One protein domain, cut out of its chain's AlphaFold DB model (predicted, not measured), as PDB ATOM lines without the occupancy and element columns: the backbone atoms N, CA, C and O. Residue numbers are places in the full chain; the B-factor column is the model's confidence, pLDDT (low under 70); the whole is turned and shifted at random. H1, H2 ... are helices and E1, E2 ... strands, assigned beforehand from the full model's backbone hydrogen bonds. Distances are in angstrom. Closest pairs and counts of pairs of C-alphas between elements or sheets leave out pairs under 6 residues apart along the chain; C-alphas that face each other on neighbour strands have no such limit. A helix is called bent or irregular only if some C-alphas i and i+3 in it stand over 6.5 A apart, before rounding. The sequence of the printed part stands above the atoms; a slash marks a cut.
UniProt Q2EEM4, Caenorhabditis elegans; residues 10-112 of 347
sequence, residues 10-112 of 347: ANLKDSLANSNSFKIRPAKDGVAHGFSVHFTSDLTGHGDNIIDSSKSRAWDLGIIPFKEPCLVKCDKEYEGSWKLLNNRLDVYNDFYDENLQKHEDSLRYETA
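Overview. This is residues 10 to 112 of the 347 residues of a protein of Caenorhabditis elegans (UniProt Q2EEM4). A small, loose sandwich: a twisted sheet of three strands, E1, E6 and E7, faces a sheet of two bent strands, E2 and E5. E2 runs on into the short hairpin of E3 and E4, which reaches away from the three-stranded sheet, while the short helices H1 and H2 lie far from the middle and a tail without a named element follows H2. The printed part has 103 residues, with two named helices and seven named strands in the order H1 E1 E2 E3 E4 E5 E6 E7 H2; the class is mostly strand. The sheets, E1 - E6 - E7, E2 - E5 and E3 - E4, are antiparallel. The whole is loose, with a radius of gyration of the C-alphas of 16.1 A, and spans 48 by 32 by 25 A.

Along the chain. H1 is residues 10 to 15, with C-alpha 10 at (16.198, 45.200, 21.735). E1 is residues 17 to 24, 22.9 A long from first to last C-alpha. E2 is residues 30 to 37, 19.1 A long, and bends by 67 degrees at residue 33. E3 is residues 40 to 42 and E4 residues 50 to 52. E5, residues 62 to 72, is 20.5 A long and bends by 93 degrees at residue 68. E6, residues 78 to 85, is 23.7 A long, and E7, residues 88 to 93, is 16.7 A long. H2 is residues 98 to 101, with C-alpha 101 at (16.562, 29.890, 54.249).

Arrangement. In the three-stranded sheet E6 is the inner strand. E1 and E6 are antiparallel at 164 degrees, with N 22 and O 80 2.8 A apart, within hydrogen-bond range. E6 and E7 form a hairpin, with N 83 and O 90 within range at 2.8 A. E2 and E5 are antiparallel at 159 degrees, with N 35 and O 64 at 2.8 A. The two sheets make a sandwich, two sheets face to face, their best planes 4 degrees apart; the closest C-alphas of E5 and E7 are those of Ile 64 and Val 91, 6.9 A apart. E2 runs on into E3 at 37 degrees, and E3 and E4 form a hairpin, with N 41 and O 51 at 2.9 A. H1 and H2 are not on the three-stranded sheet; the closest C-alphas of H1 and E6 are those of Ser 15 and Leu 84, 7.6 A apart. In H1 every O i to N i+4 pair is within hydrogen-bond range; H2 is too short for one.

Size, cuts and confidence. The farthest C-alphas, those of Thr 44 and Asn 99, are 47.9 A apart. The printed part has no cut and no long link. The mean pLDDT of the printed part is 82.9; residue 57 and residues 99 to 112 are under 70.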
ATOM      1  N   ALA A  10      15.692  44.694  20.461       88.81
ATOM      2  CA  ALA A  10      16.198  45.200  21.735       88.81
ATOM      3  C   ALA A  10      15.483  44.524  22.917       88.81
ATOM      4  O   ALA A  10      16.145  43.936  23.768       88.81
ATOM      5  N   ASN A  11      14.145  44.477  22.888       86.25
ATOM      6  CA  ASN A  11      13.345  43.813  23.924       86.25
ATOM      7  C   ASN A  11      13.642  42.307  24.006       86.25
ATOM      8  O   ASN A  11      13.683  41.736  25.099       86.25
ATOM      9  N   LEU A  12      13.887  41.658  22.862       87.38
ATOM     10  CA  LEU A  12      14.292  40.254  22.819       87.38
ATOM     11  C   LEU A  12      15.653  40.031  23.485       87.38
ATOM     12  O   LEU A  12      15.784  39.110  24.286       87.38
ATOM     13  N   LYS A  13      16.650  40.879  23.198       87.06
ATOM     14  CA  LYS A  13      17.980  40.788  23.824       87.06
ATOM     15  C   LYS A  13      17.912  40.987  25.333       87.06
ATOM     16  O   LYS A  13      18.503  40.196  26.063       87.06
ATOM     17  N   ASP A  14      17.144  41.971  25.786       85.31
ATOM     18  CA  ASP A  14      16.958  42.244  27.214       85.31
ATOM     19  C   ASP A  14      16.210  41.100  27.922       85.31
ATOM     20  O   ASP A  14      16.396  40.857  29.113       85.31
ATOM     21  N   SER A  15      15.399  40.340  27.183       85.31
ATOM     22  CA  SER A  15      14.670  39.185  27.717       85.31
ATOM     23  C   SER A  15      15.519  37.919  27.856       85.31
ATOM     24  O   SER A  15      15.111  37.017  28.579       85.31
ATOM     25  N   LEU A  16      16.692  37.827  27.217       84.44
ATOM     26  CA  LEU A  16      17.543  36.627  27.291       84.44
ATOM     27  C   LEU A  16      18.181  36.419  28.671       84.44
ATOM     28  O   LEU A  16      18.548  35.297  29.011       84.44
ATOM     29  N   ALA A  17      18.338  37.477  29.462       85.56
ATOM     30  CA  ALA A  17      18.903  37.406  30.805       85.56
ATOM     31  C   ALA A  17      18.198  38.422  31.707       85.56
ATOM     32  O   ALA A  17      18.683  39.534  31.901       85.56
ATOM     33  N   ASN A  18      17.039  38.038  32.238       89.31
ATOM     34  CA  ASN A  18      16.198  38.925  33.038       89.31
ATOM     35  C   ASN A  18      15.806  38.264  34.363       89.31
ATOM     36  O   ASN A  18      15.766  37.042  34.481       89.31
ATOM     37  N   SER A  19      15.529  39.072  35.374       90.81
ATOM     38  CA  SER A  19      15.062  38.618  36.677       90.81
ATOM     39  C   SER A  19      14.195  39.684  37.315       90.81
ATOM     40  O   SER A  19      14.498  40.872  37.201       90.81
ATOM     41  N   ASN A  20      13.151  39.274  38.024       92.12
ATOM     42  CA  ASN A  20      12.293  40.207  38.742       92.12
ATOM     43  C   ASN A  20      11.616  39.525  39.935       92.12
ATOM     44  O   ASN A  20      11.573  38.294  40.005       92.12
ATOM     45  N   SER A  21      11.057  40.319  40.846       91.94
ATOM     46  CA  SER A  21      10.163  39.830  41.893       91.94
ATOM     47  C   SER A  21       8.697  40.035  41.517       91.94
ATOM     48  O   SER A  21       8.335  40.802  40.621       91.94
ATOM     49  N   PHE A  22       7.829  39.273  42.163       91.12
ATOM     50  CA  PHE A  22       6.391  39.348  42.010       91.12
ATOM     51  C   PHE A  22       5.719  39.058  43.343       91.12
ATOM     52  O   PHE A  22       6.251  38.371  44.212       91.12
ATOM     53  N   LYS A  23       4.510  39.585  43.488       92.38
ATOM     54  CA  LYS A  23       3.680  39.396  44.671       92.38
ATOM     55  C   LYS A  23       2.421  38.652  44.280       92.38
ATOM     56  O   LYS A  23       1.801  38.980  43.268       92.38
ATOM     57  N   ILE A  24       2.050  37.651  45.069       90.62
ATOM     58  CA  ILE A  24       0.835  36.869  44.850       90.62
ATOM     59  C   ILE A  24      -0.048  36.927  46.082       90.62
ATOM     60  O   ILE A  24       0.429  36.887  47.216       90.62
ATOM     61  N   ARG A  25      -1.358  36.943  45.848       93.06
ATOM     62  CA  ARG A  25      -2.357  36.707  46.883       93.06
ATOM     63  C   ARG A  25      -3.076  35.390  46.585       93.06
ATOM     64  O   ARG A  25      -3.638  35.262  45.495       93.06
ATOM     65  N   PRO A  26      -3.058  34.409  47.499       92.44
ATOM     66  CA  PRO A  26      -3.786  33.163  47.322       92.44
ATOM     67  C   PRO A  26      -5.288  33.423  47.215       92.44
ATOM     68  O   PRO A  26      -5.842  34.233  47.953       92.44
ATOM     69  N   ALA A  27      -5.962  32.698  46.322       92.50
ATOM     70  CA  ALA A  27      -7.420  32.764  46.206       92.50
ATOM     71  C   ALA A  27      -8.146  31.972  47.310       92.50
ATOM     72  O   ALA A  27      -9.331  32.192  47.548       92.50
ATOM     73  N   LYS A  28      -7.451  31.020  47.945       94.50
ATOM     74  CA  LYS A  28      -7.961  30.170  49.026       94.50
ATOM     75  C   LYS A  28      -6.848  29.835  50.019       94.50
ATOM     76  O   LYS A  28      -5.688  29.720  49.621       94.50
ATOM     77  N   ASP A  29      -7.226  29.623  51.276       94.94
ATOM     78  CA  ASP A  29      -6.335  29.069  52.291       94.94
ATOM     79  C   ASP A  29      -5.991  27.618  51.930       94.94
ATOM     80  O   ASP A  29      -6.826  26.881  51.390       94.94
ATOM     81  N   GLY A  30      -4.768  27.183  52.231       94.00
ATOM     82  CA  GLY A  30      -4.377  25.792  52.021       94.00
ATOM     83  C   GLY A  30      -2.875  25.556  51.995       94.00
ATOM     84  O   GLY A  30      -2.093  26.351  52.509       94.00
ATOM     85  N   VAL A  31      -2.486  24.434  51.388       92.12
ATOM     86  CA  VAL A  31      -1.087  24.042  51.193       92.12
ATOM     87  C   VAL A  31      -0.732  24.194  49.716       92.12
ATOM     88  O   VAL A  31      -1.300  23.518  48.854       92.12
ATOM     89  N   ALA A  32       0.215  25.079  49.422       90.25
ATOM     90  CA  ALA A  32       0.773  25.268  48.094       90.25
ATOM     91  C   ALA A  32       2.032  24.407  47.928       90.25
ATOM     92  O   ALA A  32       2.906  24.410  48.789       90.25
ATOM     93  N   HIS A  33       2.118  23.673  46.820       89.25
ATOM     94  CA  HIS A  33       3.218  22.738  46.546       89.25
ATOM     95  C   HIS A  33       4.181  23.243  45.461       89.25
ATOM     96  O   HIS A  33       5.206  22.617  45.208       89.25
ATOM     97  N   GLY A  34       3.842  24.338  44.780       90.38
ATOM     98  CA  GLY A  34       4.574  24.821  43.617       90.38
ATOM     99  C   GLY A  34       3.853  25.953  42.897       90.38
ATOM    100  O   GLY A  34       2.692  26.256  43.189       90.38
ATOM    101  N   PHE A  35       4.538  26.536  41.919       89.69
ATOM    102  CA  PHE A  35       3.953  27.426  40.925       89.69
ATOM    103  C   PHE A  35       3.558  26.642  39.671       89.69
ATOM    104  O   PHE A  35       4.290  25.760  39.225       89.69
ATOM    105  N   SER A  36       2.422  27.000  39.073       89.88
ATOM    106  CA  SER A  36       2.083  26.619  37.701       89.88
ATOM    107  C   SER A  36       2.266  27.824  36.786       89.88
ATOM    108  O   SER A  36       1.684  28.882  37.038       89.88
ATOM    109  N   VAL A  37       3.029  27.663  35.716       89.75
ATOM    110  CA  VAL A  37       3.343  28.709  34.745       89.75
ATOM    111  C   VAL A  37       2.751  28.323  33.394       89.75
ATOM    112  O   VAL A  37       2.824  27.174  32.965       89.75
ATOM    113  N   HIS A  38       2.157  29.299  32.724       92.56
ATOM    114  CA  HIS A  38       1.674  29.204  31.352       92.56
ATOM    115  C   HIS A  38       1.999  30.519  30.644       92.56
ATOM    116  O   HIS A  38       2.351  31.506  31.300       92.56
ATOM    117  N   PHE A  39       1.889  30.543  29.321       91.44
ATOM    118  CA  PHE A  39       2.070  31.762  28.548       91.44
ATOM    119  C   PHE A  39       0.766  32.171  27.876       91.44
ATOM    120  O   PHE A  39      -0.100  31.350  27.568       91.44
ATOM    121  N   THR A  40       0.659  33.468  27.623       93.19
ATOM    122  CA  THR A  40      -0.321  34.015  26.692       93.19
ATOM    123  C   THR A  40       0.435  34.758  25.601       93.19
ATOM    124  O   THR A  40       1.517  35.292  25.853       93.19
ATOM    125  N   SER A  41      -0.085  34.735  24.379       91.88
ATOM    126  CA  SER A  41       0.527  35.408  23.237       91.88
ATOM    127  C   SER A  41      -0.551  36.050  22.385       91.88
ATOM    128  O   SER A  41      -1.479  35.370  21.951       91.88
ATOM    129  N   ASP A  42      -0.430  37.351  22.150       91.75
ATOM    130  CA  ASP A  42      -1.240  38.053  21.163       91.75
ATOM    131  C   ASP A  42      -0.589  37.894  19.790       91.75
ATOM    132  O   ASP A  42       0.498  38.408  19.531       91.75
ATOM    133  N   LEU A  43      -1.270  37.171  18.905       87.50
ATOM    134  CA  LEU A  43      -0.768  36.865  17.568       87.50
ATOM    135  C   LEU A  43      -0.748  38.081  16.638       87.50
ATOM    136  O   LEU A  43      -0.086  38.050  15.603       87.50
ATOM    137  N   THR A  44      -1.514  39.118  16.971       85.62
ATOM    138  CA  THR A  44      -1.761  40.274  16.099       85.62
ATOM    139  C   THR A  44      -1.217  41.586  16.646       85.62
ATOM    140  O   THR A  44      -1.053  42.533  15.885       85.62
ATOM    141  N   GLY A  45      -0.940  41.659  17.949       82.88
ATOM    142  CA  GLY A  45      -0.544  42.891  18.637       82.88
ATOM    143  C   GLY A  45      -1.694  43.883  18.858       82.88
ATOM    144  O   GLY A  45      -1.445  45.035  19.213       82.88
ATOM    145  N   HIS A  46      -2.943  43.468  18.620       84.00
ATOM    146  CA  HIS A  46      -4.145  44.300  18.750       84.00
ATOM    147  C   HIS A  46      -5.033  43.924  19.946       84.00
ATOM    148  O   HIS A  46      -6.007  44.614  20.224       84.00
ATOM    149  N   GLY A  47      -4.694  42.862  20.676       83.38
ATOM    150  CA  GLY A  47      -5.414  42.365  21.850       83.38
ATOM    151  C   GLY A  47      -6.573  41.415  21.540       83.38
ATOM    152  O   GLY A  47      -7.109  40.804  22.463       83.38
ATOM    153  N   ASP A  48      -6.936  41.246  20.267       85.44
ATOM    154  CA  ASP A  48      -8.142  40.509  19.866       85.44
ATOM    155  C   ASP A  48      -7.903  39.005  19.653       85.44
ATOM    156  O   ASP A  48      -8.829  38.204  19.773       85.44
ATOM    157  N   ASN A  49      -6.662  38.596  19.364       86.25
ATOM    158  CA  ASN A  49      -6.301  37.209  19.056       86.25
ATOM    159  C   ASN A  49      -5.240  36.683  20.023       86.25
ATOM    160  O   ASN A  49      -4.051  36.625  19.703       86.25
ATOM    161  N   ILE A  50      -5.692  36.280  21.210       90.38
ATOM    162  CA  ILE A  50      -4.828  35.786  22.283       90.38
ATOM    163  C   ILE A  50      -4.852  34.257  22.316       90.38
ATOM    164  O   ILE A  50      -5.885  33.642  22.586       90.38
ATOM    165  N   ILE A  51      -3.689  33.640  22.110       90.56
ATOM    166  CA  ILE A  51      -3.454  32.252  22.508       90.56
ATOM    167  C   ILE A  51      -3.179  32.232  24.005       90.56
ATOM    168  O   ILE A  51      -2.321  32.962  24.494       90.56
ATOM    169  N   ASP A  52      -3.868  31.351  24.716       91.00
ATOM    170  CA  ASP A  52      -3.634  31.061  26.125       91.00
ATOM    171  C   ASP A  52      -3.237  29.592  26.263       91.00
ATOM    172  O   ASP A  52      -4.047  28.689  26.028       91.00
ATOM    173  N   SER A  53      -1.974  29.350  26.616       91.06
ATOM    174  CA  SER A  53      -1.437  27.995  26.684       91.06
ATOM    175  C   SER A  53      -2.093  27.171  27.794       91.06
ATOM    176  O   SER A  53      -2.120  25.954  27.684       91.06
ATOM    177  N   SER A  54      -2.704  27.801  28.808       87.19
ATOM    178  CA  SER A  54      -3.440  27.084  29.863       87.19
ATOM    179  C   SER A  54      -4.759  26.469  29.387       87.19
ATOM    180  O   SER A  54      -5.309  25.589  30.050       87.19
ATOM    181  N   LYS A  55      -5.274  26.930  28.242       86.12
ATOM    182  CA  LYS A  55      -6.520  26.453  27.624       86.12
ATOM    183  C   LYS A  55      -6.267  25.582  26.395       86.12
ATOM    184  O   LYS A  55      -7.214  25.040  25.826       86.12
ATOM    185  N   SER A  56      -5.014  25.487  25.962       78.75
ATOM    186  CA  SER A  56      -4.618  24.712  24.793       78.75
ATOM    187  C   SER A  56      -4.365  23.254  25.161       78.75
ATOM    188  O   SER A  56      -4.002  22.937  26.288       78.75
ATOM    189  N   ARG A  57      -4.533  22.361  24.183       69.62
ATOM    190  CA  ARG A  57      -4.130  20.949  24.290       69.62
ATOM    191  C   ARG A  57      -2.702  20.701  23.803       69.62
ATOM    192  O   ARG A  57      -2.135  19.665  24.107       69.62
ATOM    193  N   ALA A  58      -2.133  21.645  23.053       74.19
ATOM    194  CA  ALA A  58      -0.817  21.497  22.432       74.19
ATOM    195  C   ALA A  58       0.353  21.894  23.350       74.19
ATOM    196  O   ALA A  58       1.501  21.598  23.031       74.19
ATOM    197  N   TRP A  59       0.078  22.586  24.459       80.88
ATOM    198  CA  TRP A  59       1.094  23.026  25.412       80.88
ATOM    199  C   TRP A  59       0.680  22.649  26.827       80.88
ATOM    200  O   TRP A  59      -0.449  22.915  27.233       80.88
ATOM    201  N   ASP A  60       1.617  22.085  27.579       77.62
ATOM    202  CA  ASP A  60       1.429  21.796  28.995       77.62
ATOM    203  C   ASP A  60       1.719  23.017  29.873       77.62
ATOM    204  O   ASP A  60       2.376  23.987  29.478       77.62
ATOM    205  N   LEU A  61       1.245  22.943  31.115       83.69
ATOM    206  CA  LEU A  61       1.645  23.866  32.168       83.69
ATOM    207  C   LEU A  61       3.062  23.525  32.642       83.69
ATOM    208  O   LEU A  61       3.369  22.374  32.946       83.69
ATOM    209  N   GLY A  62       3.908  24.540  32.800       84.62
ATOM    210  CA  GLY A  62       5.171  24.390  33.511       84.62
ATOM    211  C   GLY A  62       4.913  24.313  35.013       84.62
ATOM    212  O   GLY A  62       4.348  25.245  35.581       84.62
ATOM    213  N   ILE A  63       5.324  23.232  35.673       85.19
ATOM    214  CA  ILE A  63       5.210  23.097  37.132       85.19
ATOM    215  C   ILE A  63       6.577  23.310  37.770       85.19
ATOM    216  O   ILE A  63       7.535  22.613  37.444       85.19
ATOM    217  N   ILE A  64       6.651  24.254  38.705       85.44
ATOM    218  CA  ILE A  64       7.864  24.577  39.454       85.44
ATOM    219  C   ILE A  64       7.589  24.269  40.926       85.44
ATOM    220  O   ILE A  64       6.906  25.052  41.593       85.44
ATOM    221  N   PRO A  65       8.031  23.105  41.430       83.44
ATOM    222  CA  PRO A  65       7.746  22.696  42.794       83.44
ATOM    223  C   PRO A  65       8.476  23.587  43.800       83.44
ATOM    224  O   PRO A  65       9.589  24.053  43.556       83.44
ATOM    225  N   PHE A  66       7.857  23.787  44.958       83.56
ATOM    226  CA  PHE A  66       8.533  24.364  46.114       83.56
ATOM    227  C   PHE A  66       9.499  23.332  46.721       83.56
ATOM    228  O   PHE A  66       9.257  22.127  46.639       83.56
ATOM    229  N   LYS A  67      10.567  23.810  47.371       73.50
ATOM    230  CA  LYS A  67      11.465  23.044  48.253       73.50
ATOM    231  C   LYS A  67      10.653  22.220  49.260       73.50
ATOM    232  O   LYS A  67      10.967  21.060  49.499       73.50
ATOM    233  N   GLU A  68       9.587  22.806  49.802       74.06
ATOM    234  CA  GLU A  68       8.611  22.127  50.651       74.06
ATOM    235  C   GLU A  68       7.203  22.717  50.474       74.06
ATOM    236  O   GLU A  68       7.070  23.877  50.072       74.06
ATOM    237  N   PRO A  69       6.135  21.956  50.774       84.81
ATOM    238  CA  PRO A  69       4.782  22.493  50.756       84.81
ATOM    239  C   PRO A  69       4.621  23.629  51.778       84.81
ATOM    240  O   PRO A  69       4.911  23.458  52.958       84.81
ATOM    241  N   CYS A  70       4.103  24.777  51.346       86.25
ATOM    242  CA  CYS A  70       3.934  25.957  52.193       86.25
ATOM    243  C   CYS A  70       2.460  26.201  52.531       86.25
ATOM    244  O   CYS A  70       1.588  26.119  51.662       86.25
ATOM    245  N   LEU A  71       2.176  26.581  53.778       89.62
ATOM    246  CA  LEU A  71       0.844  27.038  54.176       89.62
ATOM    247  C   LEU A  71       0.597  28.466  53.680       89.62
ATOM    248  O   LEU A  71       1.304  29.405  54.054       89.62
ATOM    249  N   VAL A  72      -0.446  28.634  52.871       91.12
ATOM    250  CA  VAL A  72      -0.836  29.914  52.280       91.12
ATOM    251  C   VAL A  72      -2.192  30.378  52.810       91.12
ATOM    252  O   VAL A  72      -3.087  29.559  53.024       91.12
ATOM    253  N   LYS A  73      -2.342  31.690  53.028       92.56
ATOM    254  CA  LYS A  73      -3.584  32.321  53.496       92.56
ATOM    255  C   LYS A  73      -4.048  33.437  52.561       92.56
ATOM    256  O   LYS A  73      -3.221  34.208  52.081       92.56
ATOM    257  N   CYS A  74      -5.354  33.552  52.331       93.69
ATOM    258  CA  CYS A  74      -5.953  34.525  51.405       93.69
ATOM    259  C   CYS A  74      -5.700  35.982  51.803       93.69
ATOM    260  O   CYS A  74      -5.676  36.872  50.955       93.69
ATOM    261  N   ASP A  75      -5.577  36.234  53.105       92.56
ATOM    262  CA  ASP A  75      -5.381  37.561  53.687       92.56
ATOM    263  C   ASP A  75      -3.918  38.022  53.642       92.56
ATOM    264  O   ASP A  75      -3.626  39.179  53.945       92.56
ATOM    265  N   LYS A  76      -3.002  37.138  53.230       91.62
ATOM    266  CA  LYS A  76      -1.573  37.417  53.128       91.62
ATOM    267  C   LYS A  76      -1.126  37.566  51.680       91.62
ATOM    268  O   LYS A  76      -1.610  36.902  50.767       91.62
ATOM    269  N   GLU A  77      -0.162  38.455  51.492       93.25
ATOM    270  CA  GLU A  77       0.579  38.603  50.246       93.25
ATOM    271  C   GLU A  77       1.928  37.901  50.394       93.25
ATOM    272  O   GLU A  77       2.585  38.019  51.428       93.25
ATOM    273  N   TYR A  78       2.310  37.153  49.368       91.19
ATOM    274  CA  TYR A  78       3.514  36.336  49.337       91.19
ATOM    275  C   TYR A  78       4.424  36.824  48.217       91.19
ATOM    276  O   TYR A  78       3.946  37.126  47.123       91.19
ATOM    277  N   GLU A  79       5.722  36.896  48.488       91.56
ATOM    278  CA  GLU A  79       6.723  37.372  47.537       91.56
ATOM    279  C   GLU A  79       7.462  36.202  46.884       91.56
ATOM    280  O   GLU A  79       7.877  35.250  47.539       91.56
ATOM    281  N   GLY A  80       7.596  36.249  45.569       89.31
ATOM    282  CA  GLY A  80       8.433  35.327  44.823       89.31
ATOM    283  C   GLY A  80       9.342  36.089  43.885       89.31
ATOM    284  O   GLY A  80       9.110  37.257  43.565       89.31
ATOM    285  N   SER A  81      10.345  35.397  43.381       90.06
ATOM    286  CA  SER A  81      11.273  35.927  42.399       90.06
ATOM    287  C   SER A  81      11.450  34.944  41.259       90.06
ATOM    288  O   SER A  81      11.122  33.764  41.352       90.06
ATOM    289  N   TRP A  82      11.891  35.437  40.113       91.06
ATOM    290  CA  TRP A  82      12.189  34.593  38.969       91.06
ATOM    291  C   TRP A  82      13.412  35.103  38.236       91.06
ATOM    292  O   TRP A  82      13.758  36.285  38.297       91.06
ATOM    293  N   LYS A  83      14.051  34.187  37.520       89.44
ATOM    294  CA  LYS A  83      15.219  34.446  36.697       89.44
ATOM    295  C   LYS A  83      15.107  33.647  35.408       89.44
ATOM    296  O   LYS A  83      14.932  32.436  35.432       89.44
ATOM    297  N   LEU A  84      15.212  34.334  34.281       87.00
ATOM    298  CA  LEU A  84      15.308  33.745  32.957       87.00
ATOM    299  C   LEU A  84      16.754  33.875  32.483       87.00
ATOM    300  O   LEU A  84      17.287  34.980  32.406       87.00
ATOM    301  N   LEU A  85      17.384  32.744  32.184       84.12
ATOM    302  CA  LEU A  85      18.713  32.670  31.585       84.12
ATOM    303  C   LEU A  85      18.627  31.852  30.301       84.12
ATOM    304  O   LEU A  85      18.521  30.627  30.338       84.12
ATOM    305  N   ASN A  86      18.694  32.535  29.164       82.44
ATOM    306  CA  ASN A  86      18.469  31.986  27.833       82.44
ATOM    307  C   ASN A  86      17.121  31.250  27.752       82.44
ATOM    308  O   ASN A  86      16.068  31.875  27.675       82.44
ATOM    309  N   ASN A  87      17.151  29.919  27.779       79.19
ATOM    310  CA  ASN A  87      15.998  29.029  27.687       79.19
ATOM    311  C   ASN A  87      15.572  28.429  29.040       79.19
ATOM    312  O   ASN A  87      14.677  27.587  29.071       79.19
ATOM    313  N   ARG A  88      16.211  28.821  30.148       82.31
ATOM    314  CA  ARG A  88      15.925  28.307  31.490       82.31
ATOM    315  C   ARG A  88      15.205  29.356  32.327       82.31
ATOM    316  O   ARG A  88      15.784  30.396  32.632       82.31
ATOM    317  N   LEU A  89      13.972  29.051  32.724       84.50
ATOM    318  CA  LEU A  89      13.208  29.826  33.696       84.50
ATOM    319  C   LEU A  89      13.319  29.169  35.074       84.50
ATOM    320  O   LEU A  89      12.813  28.068  35.277       84.50
ATOM    321  N   ASP A  90      13.935  29.870  36.015       84.19
ATOM    322  CA  ASP A  90      13.925  29.531  37.431       84.19
ATOM    323  C   ASP A  90      12.919  30.432  38.156       84.19
ATOM    324  O   ASP A  90      12.872  31.643  37.923       84.19
ATOM    325  N   VAL A  91      12.104  29.852  39.038       85.81
ATOM    326  CA  VAL A  91      11.148  30.593  39.870       85.81
ATOM    327  C   VAL A  91      11.326  30.161  41.311       85.81
ATOM    328  O   VAL A  91      11.353  28.970  41.614       85.81
ATOM    329  N   TYR A  92      11.437  31.146  42.187       84.44
ATOM    330  CA  TYR A  92      11.728  30.997  43.597       84.44
ATOM    331  C   TYR A  92      10.570  31.556  44.410       84.44
ATOM    332  O   TYR A  92       9.934  32.549  44.051       84.44
ATOM    333  N   ASN A  93      10.274  30.883  45.508       84.19
ATOM    334  CA  ASN A  93       9.369  31.385  46.517       84.19
ATOM    335  C   ASN A  93      10.188  31.889  47.708       84.19
ATOM    336  O   ASN A  93      10.927  31.129  48.333       84.19
ATOM    337  N   ASP A  94      10.010  33.164  48.041       82.31
ATOM    338  CA  ASP A  94      10.879  33.888  48.974       82.31
ATOM    339  C   ASP A  94      10.246  33.999  50.375       82.31
ATOM    340  O   ASP A  94      10.614  34.829  51.198       82.31
ATOM    341  N   PHE A  95       9.267  33.138  50.656       83.25
ATOM    342  CA  PHE A  95       8.466  33.133  51.885       83.25
ATOM    343  C   PHE A  95       8.602  31.838  52.697       83.25
ATOM    344  O   PHE A  95       7.711  31.505  53.482       83.25
ATOM    345  N   TYR A  96       9.691  31.089  52.507       78.06
ATOM    346  CA  TYR A  96      10.018  29.973  53.396       78.06
ATOM    347  C   TYR A  96      10.250  30.445  54.829       78.06
ATOM    348  O   TYR A  96      10.689  31.575  55.053       78.06
ATOM    349  N   ASP A  97      10.028  29.541  55.782       71.31
ATOM    350  CA  ASP A  97      10.469  29.720  57.163       71.31
ATOM    351  C   ASP A  97      11.989  29.982  57.219       71.31
ATOM    352  O   ASP A  97      12.768  29.413  56.443       71.31
ATOM    353  N   GLU A  98      12.422  30.840  58.147       70.06
ATOM    354  CA  GLU A  98      13.821  31.259  58.315       70.06
ATOM    355  C   GLU A  98      14.797  30.078  58.459       70.06
ATOM    356  O   GLU A  98      15.968  30.185  58.090       70.06
ATOM    357  N   ASN A  99      14.344  28.935  58.983       68.00
ATOM    358  CA  ASN A  99      15.190  27.753  59.143       68.00
ATOM    359  C   ASN A  99      15.579  27.101  57.808       68.00
ATOM    360  O   ASN A  99      16.696  26.604  57.682       68.00
ATOM    361  N   LEU A 100      14.708  27.137  56.799       65.56
ATOM    362  CA  LEU A 100      15.026  26.607  55.466       65.56
ATOM    363  C   LEU A 100      15.878  27.569  54.651       65.56
ATOM    364  O   LEU A 100      16.709  27.125  53.859       65.56
ATOM    365  N   GLN A 101      15.713  28.874  54.871       65.12
ATOM    366  CA  GLN A 101      16.562  29.890  54.249       65.12
ATOM    367  C   GLN A 101      18.039  29.696  54.644       65.12
ATOM    368  O   GLN A 101      18.929  29.853  53.815       65.12
ATOM    369  N   LYS A 102      18.319  29.235  55.873       64.75
ATOM    370  CA  LYS A 102      19.687  28.954  56.363       64.75
ATOM    371  C   LYS A 102      20.394  27.777  55.680       64.75
ATOM    372  O   LYS A 102      21.610  27.659  55.807       64.75
ATOM    373  N   HIS A 103      19.667  26.908  54.977       59.53
ATOM    374  CA  HIS A 103      20.220  25.728  54.299       59.53
ATOM    375  C   HIS A 103      20.283  25.882  52.769       59.53
ATOM    376  O   HIS A 103      20.492  24.903  52.050       59.53
ATOM    377  N   GLU A 104      20.129  27.105  52.261       55.22
ATOM    378  CA  GLU A 104      20.054  27.399  50.829       55.22
ATOM    379  C   GLU A 104      21.293  26.955  50.037       55.22
ATOM    380  O   GLU A 104      21.145  26.315  48.997       55.22
ATOM    381  N   ASP A 105      22.499  27.163  50.572       55.81
ATOM    382  CA  ASP A 105      23.757  26.796  49.901       55.81
ATOM    383  C   ASP A 105      23.990  25.277  49.802       55.81
ATOM    384  O   ASP A 105      24.798  24.807  48.998       55.81
ATOM    385  N   SER A 106      23.292  24.483  50.622       51.09
ATOM    386  CA  SER A 106      23.426  23.018  50.646       51.09
ATOM    387  C   SER A 106      22.483  22.287  49.687       51.09
ATOM    388  O   SER A 106      22.627  21.080  49.489       51.09
ATOM    389  N   LEU A 107      21.538  22.998  49.066       51.72
ATOM    390  CA  LEU A 107      20.498  22.416  48.222       51.72
ATOM    391  C   LEU A 107      20.762  22.748  46.750       51.72
ATOM    392  O   LEU A 107      20.562  23.871  46.292       51.72
ATOM    393  N   ARG A 108      21.213  21.752  45.982       52.22
ATOM    394  CA  ARG A 108      21.402  21.890  44.532       52.22
ATOM    395  C   ARG A 108      20.073  21.698  43.809       52.22
ATOM    396  O   ARG A 108      19.474  20.629  43.884       52.22
ATOM    397  N   TYR A 109      19.642  22.716  43.066       53.12
ATOM    398  CA  TYR A 109      18.580  22.567  42.074       53.12
ATOM    399  C   TYR A 109      19.140  21.854  40.849       53.12
ATOM    400  O   TYR A 109      19.751  22.475  39.975       53.12
ATOM    401  N   GLU A 110      18.931  20.547  40.795       56.75
ATOM    402  CA  GLU A 110      19.180  19.767  39.593       56.75
ATOM    403  C   GLU A 110      17.879  19.625  38.811       56.75
ATOM    404  O   GLU A 110      16.809  19.358  39.363       56.75
ATOM    405  N   THR A 111      17.961  19.835  37.501       56.44
ATOM    406  CA  THR A 111      16.864  19.489  36.606       56.44
ATOM    407  C   THR A 111      16.821  17.972  36.520       56.44
ATOM    408  O   THR A 111      17.611  17.369  35.799       56.44
ATOM    409  N   ALA A 112      15.921  17.357  37.281       57.06
ATOM    410  CA  ALA A 112      15.621  15.945  37.130       57.06
ATOM    411  C   ALA A 112      14.549  15.776  36.051       57.06
ATOM    412  O   ALA A 112      13.540  16.487  36.053       57.06
TER     413      ALA A 112